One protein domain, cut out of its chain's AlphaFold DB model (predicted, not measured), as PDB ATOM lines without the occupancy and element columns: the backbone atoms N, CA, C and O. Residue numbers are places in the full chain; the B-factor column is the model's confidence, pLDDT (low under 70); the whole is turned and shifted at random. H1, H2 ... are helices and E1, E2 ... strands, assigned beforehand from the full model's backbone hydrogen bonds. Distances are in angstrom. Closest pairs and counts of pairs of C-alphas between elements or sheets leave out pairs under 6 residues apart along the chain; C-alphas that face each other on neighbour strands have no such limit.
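AT A GLANCE: This is residues 469 to 554 of the 842 residues of the protein "MSC domain-containing protein" of Diutina rugosa (UniProt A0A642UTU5). Two small strand hairpins, E1 with E2 and E3 with E4, sit side by side at one end of a long, narrow model, and helix H2 makes the other end. Helix H1 lies aslant near the middle; a long loop, residues 480 to 496, runs from it to H2, and the long link from H2 to E1 runs back to the hairpins. The printed part has 86 residues, with two named helices followed by four named strands, in the order H1, H2, E1, E2, E3, E4. Each sheet is an antiparallel pair; the class is mixed, helices and strands, with under half of the residues in named elements. The whole is loose, with a radius of gyration of the C-alphas of 15.2 A and spans of 52 by 25 by 18 A.

IN THESE COORDINATES: E3 covers residues 535 to 538, 9.3 A long, and E4 residues 551 to 554, 10.1 A, ending at C-alpha 554 at (380.139, 42.577, 77.783). E1 is residues 521 to 523, 6.2 A, and E2 residues 529 to 531, 6.6 A. H1, residues 469 to 479, begins at C-alpha 469 at (410.946, 31.356, 77.657) and is 15.1 A long. H2, residues 497 to 509, is 18.3 A long and begins at C-alpha 497 at (418.878, 10.156, 79.555).

HOW THE PARTS SIT: The hairpin of E3 and E4 is antiparallel at 136 degrees, with N 536 and O 553 within hydrogen-bond range at 2.8 A. The hairpin of E1 and E2 is antiparallel at 156 degrees, with N 522 and O 530 within range at 2.7 A. The closest C-alphas of E2 and E4, those of Cys 531 and Cys 552, are 5.7 A apart. E1 and E3 are only just apart, their closest C-alphas at 8.3 A. H1 is apart from H2 and from the four strands. In H1 and H2 every O i to N i+4 pair is within hydrogen-bond range.

THE WHOLE: The outline is a rod; the two C-alphas farthest apart, those of Ser 497 and Glu 534, are 51.8 A apart. The printed part has no cut. The links H1 to H2, H2 to E1 and E3 to E4 are long. The mean pLDDT of the printed part is 84.6, and residues 487 and 492 are under 70.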
ATOM      1  N   GLY A 469     412.143  30.527  77.831       89.50
ATOM      2  CA  GLY A 469     410.946  31.356  77.657       89.50
ATOM      3  C   GLY A 469     409.982  30.823  76.591       89.50
ATOM      4  O   GLY A 469     408.772  30.815  76.808       89.50
ATOM      5  N   VAL A 470     410.503  30.318  75.466       88.88
ATOM      6  CA  VAL A 470     409.706  29.659  74.415       88.88
ATOM      7  C   VAL A 470     409.080  28.362  74.938       88.88
ATOM      8  O   VAL A 470     407.876  28.169  74.769       88.88
ATOM      9  N   TRP A 471     409.851  27.517  75.634       89.50
ATOM     10  CA  TRP A 471     409.336  26.307  76.288       89.50
ATOM     11  C   TRP A 471     408.245  26.638  77.318       89.50
ATOM     12  O   TRP A 471     407.155  26.075  77.253       89.50
ATOM     13  N   TYR A 472     408.489  27.596  78.214       89.31
ATOM     14  CA  TYR A 472     407.554  27.983  79.275       89.31
ATOM     15  C   TYR A 472     406.250  28.551  78.698       89.31
ATOM     16  O   TYR A 472     405.158  28.168  79.119       89.31
ATOM     17  N   ARG A 473     406.343  29.388  77.655       88.12
ATOM     18  CA  ARG A 473     405.185  29.872  76.888       88.12
ATOM     19  C   ARG A 473     404.389  28.721  76.272       88.12
ATOM     20  O   ARG A 473     403.163  28.754  76.316       88.12
ATOM     21  N   GLN A 474     405.055  27.711  75.713       87.25
ATOM     22  CA  GLN A 474     404.379  26.552  75.126       87.25
ATOM     23  C   GLN A 474     403.727  25.660  76.196       87.25
ATOM     24  O   GLN A 474     402.615  25.184  75.983       87.25
ATOM     25  N   GLN A 475     404.343  25.523  77.375       86.75
ATOM     26  CA  GLN A 475     403.725  24.846  78.519       86.75
ATOM     27  C   GLN A 475     402.469  25.564  79.027       86.75
ATOM     28  O   GLN A 475     401.512  24.890  79.389       86.75
ATOM     29  N   ILE A 476     402.414  26.903  79.009       86.31
ATOM     30  CA  ILE A 476     401.194  27.647  79.383       86.31
ATOM     31  C   ILE A 476     400.012  27.268  78.476       86.31
ATOM     32  O   ILE A 476     398.915  27.039  78.980       86.31
ATOM     33  N   PHE A 477     400.221  27.158  77.159       85.75
ATOM     34  CA  PHE A 477     399.158  26.737  76.237       85.75
ATOM     35  C   PHE A 477     398.710  25.288  76.486       85.75
ATOM     36  O   PHE A 477     397.511  25.024  76.509       85.75
ATOM     37  N   VAL A 478     399.650  24.366  76.723       85.44
ATOM     38  CA  VAL A 478     399.354  22.939  76.966       85.44
ATOM     39  C   VAL A 478     398.667  22.707  78.321       85.44
ATOM     40  O   VAL A 478     397.738  21.906  78.411       85.44
ATOM     41  N   VAL A 479     399.083  23.425  79.370       86.94
ATOM     42  CA  VAL A 479     398.456  23.369  80.703       86.94
ATOM     43  C   VAL A 479     397.088  24.060  80.712       86.94
ATOM     44  O   VAL A 479     396.189  23.574  81.388       86.94
ATOM     45  N   GLY A 480     396.902  25.145  79.954       88.25
ATOM     46  CA  GLY A 480     395.591  25.745  79.698       88.25
ATOM     47  C   GLY A 480     394.806  26.164  80.951       88.25
ATOM     48  O   GLY A 480     395.360  26.666  81.937       88.25
ATOM     49  N   TYR A 481     393.485  25.980  80.885       90.12
ATOM     50  CA  TYR A 481     392.562  26.257  81.986       90.12
ATOM     51  C   TYR A 481     392.435  25.057  82.935       90.12
ATOM     52  O   TYR A 481     392.438  23.916  82.482       90.12
ATOM     53  N   CYS A 482     392.288  25.307  84.241       88.44
ATOM     54  CA  CYS A 482     392.395  24.275  85.285       88.44
ATOM     55  C   CYS A 482     391.509  23.035  85.079       88.44
ATOM     56  O   CYS A 482     391.998  21.921  85.247       88.44
ATOM     57  N   ASP A 483     390.255  23.204  84.655       83.00
ATOM     58  CA  ASP A 483     389.319  22.084  84.453       83.00
ATOM     59  C   ASP A 483     389.571  21.295  83.148       83.00
ATOM     60  O   ASP A 483     388.974  20.246  82.928       83.00
ATOM     61  N   HIS A 484     390.448  21.803  82.273       81.81
ATOM     62  CA  HIS A 484     390.752  21.272  80.935       81.81
ATOM     63  C   HIS A 484     392.262  21.017  80.737       81.81
ATOM     64  O   HIS A 484     392.748  20.947  79.606       81.81
ATOM     65  N   ALA A 485     393.023  20.913  81.831       77.38
ATOM     66  CA  ALA A 485     394.482  20.901  81.807       77.38
ATOM     67  C   ALA A 485     395.072  19.553  81.353       77.38
ATOM     68  O   ALA A 485     394.936  18.536  82.036       77.38
ATOM     69  N   VAL A 486     395.807  19.545  80.233       74.12
ATOM     70  CA  VAL A 486     396.428  18.328  79.683       74.12
ATOM     71  C   VAL A 486     397.889  18.228  80.129       74.12
ATOM     72  O   VAL A 486     398.714  19.097  79.852       74.12
ATOM     73  N   SER A 487     398.252  17.151  80.829       67.19
ATOM     74  CA  SER A 487     399.617  16.940  81.329       67.19
ATOM     75  C   SER A 487     400.486  16.126  80.363       67.19
ATOM     76  O   SER A 487     400.598  14.905  80.494       67.19
ATOM     77  N   HIS A 488     401.159  16.799  79.431       74.44
ATOM     78  CA  HIS A 488     402.287  16.210  78.700       74.44
ATOM     79  C   HIS A 488     403.593  16.334  79.505       74.44
ATOM     80  O   HIS A 488     403.798  17.320  80.206       74.44
ATOM     81  N   THR A 489     404.484  15.343  79.397       77.69
ATOM     82  CA  THR A 489     405.799  15.346  80.067       77.69
ATOM     83  C   THR A 489     406.884  15.980  79.196       77.69
ATOM     84  O   THR A 489     407.024  15.659  78.008       77.69
ATOM     85  N   THR A 490     407.693  16.862  79.780       78.81
ATOM     86  CA  THR A 490     408.775  17.551  79.068       78.81
ATOM     87  C   THR A 490     409.848  16.556  78.627       78.81
ATOM     88  O   THR A 490     410.435  15.837  79.433       78.81
ATOM     89  N   PHE A 491     410.104  16.511  77.316       79.12
ATOM     90  CA  PHE A 491     411.035  15.578  76.665       79.12
ATOM     91  C   PHE A 491     410.779  14.084  76.955       79.12
ATOM     92  O   PHE A 491     411.686  13.268  76.783       79.12
ATOM     93  N   GLY A 492     409.551  13.691  77.326       68.06
ATOM     94  CA  GLY A 492     409.218  12.305  77.696       68.06
ATOM     95  C   GLY A 492     409.517  11.250  76.616       68.06
ATOM     96  O   GLY A 492     409.829  10.110  76.946       68.06
ATOM     97  N   SER A 493     409.495  11.641  75.337       72.50
ATOM     98  CA  SER A 493     409.813  10.782  74.181       72.50
ATOM     99  C   SER A 493     411.303  10.805  73.770       72.50
ATOM    100  O   SER A 493     411.687  10.191  72.780       72.50
ATOM    101  N   SER A 494     412.178  11.501  74.509       77.94
ATOM    102  CA  SER A 494     413.611  11.546  74.187       77.94
ATOM    103  C   SER A 494     414.341  10.277  74.636       77.94
ATOM    104  O   SER A 494     414.269   9.879  75.800       77.94
ATOM    105  N   SER A 495     415.125   9.687  73.730       74.94
ATOM    106  CA  SER A 495     416.054   8.588  74.028       74.94
ATOM    107  C   SER A 495     417.221   9.009  74.935       74.94
ATOM    108  O   SER A 495     417.824   8.166  75.599       74.94
ATOM    109  N   ASN A 496     417.531  10.307  75.004       85.50
ATOM    110  CA  ASN A 496     418.660  10.830  75.766       85.50
ATOM    111  C   ASN A 496     418.329  10.950  77.261       85.50
ATOM    112  O   ASN A 496     417.512  11.777  77.676       85.50
ATOM    113  N   SER A 497     419.034  10.176  78.091       81.75
ATOM    114  CA  SER A 497     418.878  10.156  79.555       81.75
ATOM    115  C   SER A 497     419.003  11.543  80.200       81.75
ATOM    116  O   SER A 497     418.212  11.881  81.080       81.75
ATOM    117  N   VAL A 498     419.943  12.366  79.722       84.44
ATOM    118  CA  VAL A 498     420.171  13.741  80.199       84.44
ATOM    119  C   VAL A 498     418.953  14.632  79.940       84.44
ATOM    120  O   VAL A 498     418.479  15.283  80.867       84.44
ATOM    121  N   LEU A 499     418.392  14.617  78.723       82.94
ATOM    122  CA  LEU A 499     417.206  15.414  78.379       82.94
ATOM    123  C   LEU A 499     415.968  14.971  79.164       82.94
ATOM    124  O   LEU A 499     415.173  15.814  79.569       82.94
ATOM    125  N   ARG A 500     415.825  13.669  79.436       82.69
ATOM    126  CA  ARG A 500     414.719  13.133  80.240       82.69
ATOM    127  C   ARG A 500     414.838  13.492  81.726       82.69
ATOM    128  O   ARG A 500     413.830  13.779  82.366       82.69
ATOM    129  N   ASN A 501     416.050  13.496  82.285       84.75
ATOM    130  CA  ASN A 501     416.283  13.929  83.668       84.75
ATOM    131  C   ASN A 501     416.100  15.448  83.817       84.75
ATOM    132  O   ASN A 501     415.480  15.894  84.779       84.75
ATOM    133  N   LEU A 502     416.564  16.224  82.832       85.25
ATOM    134  CA  LEU A 502     416.309  17.659  82.737       85.25
ATOM    135  C   LEU A 502     414.801  17.935  82.634       85.25
ATOM    136  O   LEU A 502     414.271  18.697  83.432       85.25
ATOM    137  N   GLY A 503     414.085  17.247  81.740       85.56
ATOM    138  CA  GLY A 503     412.633  17.365  81.587       85.56
ATOM    139  C   GLY A 503     411.861  17.109  82.884       85.56
ATOM    140  O   GLY A 503     411.032  17.930  83.261       85.56
ATOM    141  N   LYS A 504     412.214  16.059  83.639       84.81
ATOM    142  CA  LYS A 504     411.650  15.801  84.978       84.81
ATOM    143  C   LYS A 504     411.918  16.927  85.984       84.81
ATOM    144  O   LYS A 504     411.063  17.203  86.819       84.81
ATOM    145  N   TRP A 505     413.085  17.573  85.933       88.62
ATOM    146  CA  TRP A 505     413.372  18.729  86.788       88.62
ATOM    147  C   TRP A 505     412.526  19.946  86.390       88.62
ATOM    148  O   TRP A 505     411.953  20.595  87.264       88.62
ATOM    149  N   LEU A 506     412.377  20.216  85.085       87.94
ATOM    150  CA  LEU A 506     411.503  21.287  84.595       87.94
ATOM    151  C   LEU A 506     410.029  21.033  84.963       87.94
ATOM    152  O   LEU A 506     409.373  21.943  85.463       87.94
ATOM    153  N   ASP A 507     409.524  19.809  84.787       84.44
ATOM    154  CA  ASP A 507     408.135  19.445  85.110       84.44
ATOM    155  C   ASP A 507     407.828  19.547  86.618       84.44
ATOM    156  O   ASP A 507     406.707  19.897  86.989       84.44
ATOM    157  N   ASN A 508     408.815  19.283  87.485       87.25
ATOM    158  CA  ASN A 508     408.663  19.359  88.943       87.25
ATOM    159  C   ASN A 508     408.856  20.774  89.519       87.25
ATOM    160  O   ASN A 508     408.220  21.108  90.516       87.25
ATOM    161  N   ASN A 509     409.762  21.583  88.952       88.81
ATOM    162  CA  ASN A 509     410.240  22.831  89.572       88.81
ATOM    163  C   ASN A 509     409.956  24.103  88.748       88.81
ATOM    164  O   ASN A 509     410.045  25.207  89.278       88.81
ATOM    165  N   ALA A 510     409.638  23.974  87.455       86.75
ATOM    166  CA  ALA A 510     409.479  25.099  86.525       86.75
ATOM    167  C   ALA A 510     408.185  25.045  85.684       86.75
ATOM    168  O   ALA A 510     408.019  25.842  84.758       86.75
ATOM    169  N   ARG A 511     407.267  24.115  85.978       83.75
ATOM    170  CA  ARG A 511     405.986  23.983  85.273       83.75
ATOM    171  C   ARG A 511     405.029  25.127  85.660       83.75
ATOM    172  O   ARG A 511     404.864  25.386  86.854       83.75
ATOM    173  N   PRO A 512     404.373  25.802  84.696       86.12
ATOM    174  CA  PRO A 512     403.365  26.815  84.998       86.12
ATOM    175  C   PRO A 512     402.134  26.196  85.677       86.12
ATOM    176  O   PRO A 512     401.730  25.076  85.360       86.12
ATOM    177  N   GLN A 513     401.520  26.957  86.582       86.56
ATOM    178  CA  GLN A 513     400.213  26.628  87.157       86.56
ATOM    179  C   GLN A 513     399.094  26.839  86.127       86.56
ATOM    180  O   GLN A 513     399.243  27.629  85.192       86.56
ATOM    181  N   CYS A 514     397.969  26.148  86.308       88.25
ATOM    182  CA  CYS A 514     396.797  26.321  85.455       88.25
ATOM    183  C   CYS A 514     396.110  27.675  85.681       88.25
ATOM    184  O   CYS A 514     396.184  28.262  86.763       88.25
ATOM    185  N   VAL A 515     395.425  28.170  84.648       88.44
ATOM    186  CA  VAL A 515     394.661  29.421  84.721       88.44
ATOM    187  C   VAL A 515     393.215  29.105  85.141       88.44
ATOM    188  O   VAL A 515     392.603  28.214  84.548       88.44
ATOM    189  N   PRO A 516     392.619  29.792  86.133       90.38
ATOM    190  CA  PRO A 516     391.194  29.636  86.425       90.38
ATOM    191  C   PRO A 516     390.351  30.169  85.257       90.38
ATOM    192  O   PRO A 516     390.695  31.189  84.654       90.38
ATOM    193  N   CYS A 517     389.241  29.503  84.929       91.25
ATOM    194  CA  CYS A 517     388.364  29.965  83.852       91.25
ATOM    195  C   CYS A 517     387.741  31.335  84.212       91.25
ATOM    196  O   CYS A 517     387.193  31.474  85.311       91.25
ATOM    197  N   PRO A 518     387.836  32.373  83.353       91.31
ATOM    198  CA  PRO A 518     387.274  33.684  83.656       91.31
ATOM    199  C   PRO A 518     385.741  33.657  83.675       91.31
ATOM    200  O   PRO A 518     385.098  32.859  82.995       91.31
ATOM    201  N   GLN A 519     385.147  34.577  84.437       89.00
ATOM    202  CA  GLN A 519     383.692  34.732  84.502       89.00
ATOM    203  C   GLN A 519     383.095  35.041  83.119       89.00
ATOM    204  O   GLN A 519     383.716  35.710  82.292       89.00
ATOM    205  N   HIS A 520     381.870  34.557  82.896       90.44
ATOM    206  CA  HIS A 520     381.134  34.675  81.632       90.44
ATOM    207  C   HIS A 520     381.863  34.083  80.407       90.44
ATOM    208  O   HIS A 520     381.680  34.549  79.281       90.44
ATOM    209  N   ALA A 521     382.617  32.999  80.612       91.12
ATOM    210  CA  ALA A 521     383.260  32.241  79.544       91.12
ATOM    211  C   ALA A 521     383.048  30.719  79.647       91.12
ATOM    212  O   ALA A 521     382.798  30.169  80.720       91.12
ATOM    213  N   ARG A 522     383.211  30.046  78.507       91.31
ATOM    214  CA  ARG A 522     383.409  28.604  78.339       91.31
ATOM    215  C   ARG A 522     384.864  28.386  77.924       91.31
ATOM    216  O   ARG A 522     385.303  28.896  76.892       91.31
ATOM    217  N   CYS A 523     385.614  27.667  78.748       91.50
ATOM    218  CA  CYS A 523     387.032  27.401  78.532       91.50
ATOM    219  C   CYS A 523     387.255  26.087  77.781       91.50
ATOM    220  O   CYS A 523     386.530  25.121  77.999       91.50
ATOM    221  N   PHE A 524     388.286  26.055  76.939       89.56
ATOM    222  CA  PHE A 524     388.680  24.897  76.137       89.56
ATOM    223  C   PHE A 524     390.177  24.568  76.350       89.56
ATOM    224  O   PHE A 524     390.907  25.360  76.960       89.56
ATOM    225  N   PRO A 525     390.672  23.412  75.864       87.69
ATOM    226  CA  PRO A 525     392.108  23.129  75.786       87.69
ATOM    227  C   PRO A 525     392.882  24.188  74.976       87.69
ATOM    228  O   PRO A 525     392.295  25.061  74.341       87.69
ATOM    229  N   ASN A 526     394.217  24.125  74.991       86.25
ATOM    230  CA  ASN A 526     395.102  25.063  74.274       86.25
ATOM    231  C   ASN A 526     394.915  26.555  74.638       86.25
ATOM    232  O   ASN A 526     395.346  27.430  73.888       86.25
ATOM    233  N   LEU A 527     394.304  26.858  75.793       87.00
ATOM    234  CA  LEU A 527     393.949  28.217  76.235       87.00
ATOM    235  C   LEU A 527     392.974  28.941  75.271       87.00
ATOM    236  O   LEU A 527     392.983  30.171  75.139       87.00
ATOM    237  N   GLU A 528     392.118  28.173  74.593       87.38
ATOM    238  CA  GLU A 528     391.005  28.684  73.792       87.38
ATOM    239  C   GLU A 528     389.788  29.018  74.674       87.38
ATOM    240  O   GLU A 528     389.562  28.418  75.727       87.38
ATOM    241  N   LEU A 529     389.019  30.031  74.264       90.25
ATOM    242  CA  LEU A 529     387.985  30.657  75.087       90.25
ATOM    243  C   LEU A 529     386.799  31.073  74.212       90.25
ATOM    244  O   LEU A 529     386.970  31.866  73.291       90.25
ATOM    245  N   GLY A 530     385.604  30.573  74.521       90.44
ATOM    246  CA  GLY A 530     384.350  31.066  73.951       90.44
ATOM    247  C   GLY A 530     383.577  31.853  75.002       90.44
ATOM    248  O   GLY A 530     383.381  31.362  76.110       90.44
ATOM    249  N   CYS A 531     383.127  33.062  74.694       92.25
ATOM    250  CA  CYS A 531     382.252  33.807  75.600       92.25
ATOM    251  C   CYS A 531     380.803  33.299  75.510       92.25
ATOM    252  O   CYS A 531     380.421  32.687  74.513       92.25
ATOM    253  N   PHE A 532     379.994  33.525  76.552       87.38
ATOM    254  CA  PHE A 532     378.540  33.368  76.408       87.38
ATOM    255  C   PHE A 532     377.963  34.499  75.541       87.38
ATOM    256  O   PHE A 532     378.614  35.523  75.317       87.38
ATOM    257  N   GLU A 533     376.722  34.320  75.092       75.19
ATOM    258  CA  GLU A 533     375.900  35.375  74.491       75.19
ATOM    259  C   GLU A 533     375.950  36.668  75.337       75.19
ATOM    260  O   GLU A 533     376.082  36.613  76.558       75.19
ATOM    261  N   GLU A 534     375.891  37.829  74.674       72.25
ATOM    262  CA  GLU A 534     376.149  39.183  75.221       72.25
ATOM    263  C   GLU A 534     377.622  39.538  75.551       72.25
ATOM    264  O   GLU A 534     377.920  40.716  75.782       72.25
ATOM    265  N   PHE A 535     378.571  38.593  75.511       84.38
ATOM    266  CA  PHE A 535     379.990  38.838  75.822       84.38
ATOM    267  C   PHE A 535     380.927  38.594  74.622       84.38
ATOM    268  O   PHE A 535     380.709  37.713  73.797       84.38
ATOM    269  N   THR A 536     382.020  39.360  74.546       86.06
ATOM    270  CA  THR A 536     383.051  39.283  73.491       86.06
ATOM    271  C   THR A 536     384.448  39.043  74.065       86.06
ATOM    272  O   THR A 536     384.748  39.419  75.201       86.06
ATOM    273  N   GLU A 537     385.318  38.406  73.274       88.38
ATOM    274  CA  GLU A 537     386.697  38.113  73.673       88.38
ATOM    275  C   GLU A 537     387.558  39.388  73.662       88.38
ATOM    276  O   GLU A 537     387.865  39.959  72.614       88.38
ATOM    277  N   TYR A 538     388.013  39.815  74.839       87.56
ATOM    278  CA  TYR A 538     389.025  40.855  74.968       87.56
ATOM    279  C   TYR A 538     390.428  40.236  74.953       87.56
ATOM    280  O   TYR A 538     390.868  39.635  75.938       87.56
ATOM    281  N   VAL A 539     391.151  40.441  73.847       88.69
ATOM    282  CA  VAL A 539     392.562  40.059  73.689       88.69
ATOM    283  C   VAL A 539     393.463  41.293  73.876       88.69
ATOM    284  O   VAL A 539     393.421  42.209  73.052       88.69
ATOM    285  N   PRO A 540     394.296  41.360  74.929       85.75
ATOM    286  CA  PRO A 540     395.215  42.477  75.131       85.75
ATOM    287  C   PRO A 540     396.479  42.364  74.270       85.75
ATOM    288  O   PRO A 540     396.947  41.278  73.931       85.75
ATOM    289  N   TRP A 541     397.096  43.514  73.989       84.69
ATOM    290  CA  TRP A 541     398.261  43.644  73.100       84.69
ATOM    291  C   TRP A 541     399.486  42.794  73.493       84.69
ATOM    292  O   TRP A 541     400.315  42.489  72.641       84.69
ATOM    293  N   ASN A 542     399.615  42.403  74.765       85.25
ATOM    294  CA  ASN A 542     400.731  41.604  75.277       85.25
ATOM    295  C   ASN A 542     400.498  40.081  75.210       85.25
ATOM    296  O   ASN A 542     401.394  39.328  75.596       85.25
ATOM    297  N   ASN A 543     399.350  39.618  74.694       83.94
ATOM    298  CA  ASN A 543     398.980  38.197  74.612       83.94
ATOM    299  C   ASN A 543     399.993  37.335  73.827       83.94
ATOM    300  O   ASN A 543     400.111  36.133  74.054       83.94
ATOM    301  N   TRP A 544     400.771  37.943  72.923       81.31
ATOM    302  CA  TRP A 544     401.847  37.244  72.214       81.31
ATOM    303  C   TRP A 544     402.989  36.810  73.148       81.31
ATOM    304  O   TRP A 544     403.572  35.753  72.914       81.31
ATOM    305  N   LEU A 545     403.281  37.588  74.197       81.44
ATOM    306  CA  LEU A 545     404.378  37.371  75.146       81.44
ATOM    307  C   LEU A 545     403.898  36.691  76.438       81.44
ATOM    308  O   LEU A 545     404.564  35.789  76.938       81.44
ATOM    309  N   PHE A 546     402.724  37.086  76.936       82.06
ATOM    310  CA  PHE A 546     402.079  36.541  78.133       82.06
ATOM    311  C   PHE A 546     400.666  36.041  77.769       82.06
ATOM    312  O   PHE A 546     399.747  36.860  77.713       82.06
ATOM    313  N   PRO A 547     400.464  34.731  77.513       74.31
ATOM    314  CA  PRO A 547     399.192  34.205  76.988       74.31
ATOM    315  C   PRO A 547     397.970  34.345  77.916       74.31
ATOM    316  O   PRO A 547     396.833  34.167  77.496       74.31
ATOM    317  N   THR A 548     398.184  34.624  79.200       70.44
ATOM    318  CA  THR A 548     397.214  34.395  80.285       70.44
ATOM    319  C   THR A 548     396.252  35.561  80.544       70.44
ATOM    320  O   THR A 548     395.771  35.712  81.664       70.44
ATOM    321  N   ASN A 549     395.998  36.420  79.550       75.12
ATOM    322  CA  ASN A 549     395.286  37.694  79.748       75.12
ATOM    323  C   ASN A 549     393.972  37.829  78.944       75.12
ATOM    324  O   ASN A 549     393.371  38.907  78.934       75.12
ATOM    325  N   LYS A 550     393.518  36.759  78.272       87.62
ATOM    326  CA  LYS A 550     392.192  36.687  77.634       87.62
ATOM    327  C   LYS A 550     391.075  36.754  78.682       87.62
ATOM    328  O   LYS A 550     391.159  36.098  79.719       87.62
ATOM    329  N   ARG A 551     390.006  37.501  78.396       88.31
ATOM    330  CA  ARG A 551     388.792  37.559  79.233       88.31
ATOM    331  C   ARG A 551     387.564  37.913  78.403       88.31
ATOM    332  O   ARG A 551     387.684  38.629  77.413       88.31
ATOM    333  N   CYS A 552     386.394  37.484  78.853       90.19
ATOM    334  CA  CYS A 552     385.125  37.923  78.285       90.19
ATOM    335  C   CYS A 552     384.712  39.273  78.887       90.19
ATOM    336  O   CYS A 552     384.811  39.485  80.097       90.19
ATOM    337  N   VAL A 553     384.290  40.205  78.034       88.31
ATOM    338  CA  VAL A 553     383.776  41.533  78.411       88.31
ATOM    339  C   VAL A 553     382.428  41.716  77.721       88.31
ATOM    340  O   VAL A 553     382.269  41.282  76.583       88.31
ATOM    341  N   SER A 554     381.448  42.319  78.392       81.44
ATOM    342  CA  SER A 554     380.139  42.577  77.783       81.44
ATOM    343  C   SER A 554     380.287  43.445  76.530       81.44
ATOM    344  O   SER A 554     381.048  44.421  76.518       81.44
TER     345      SER A 554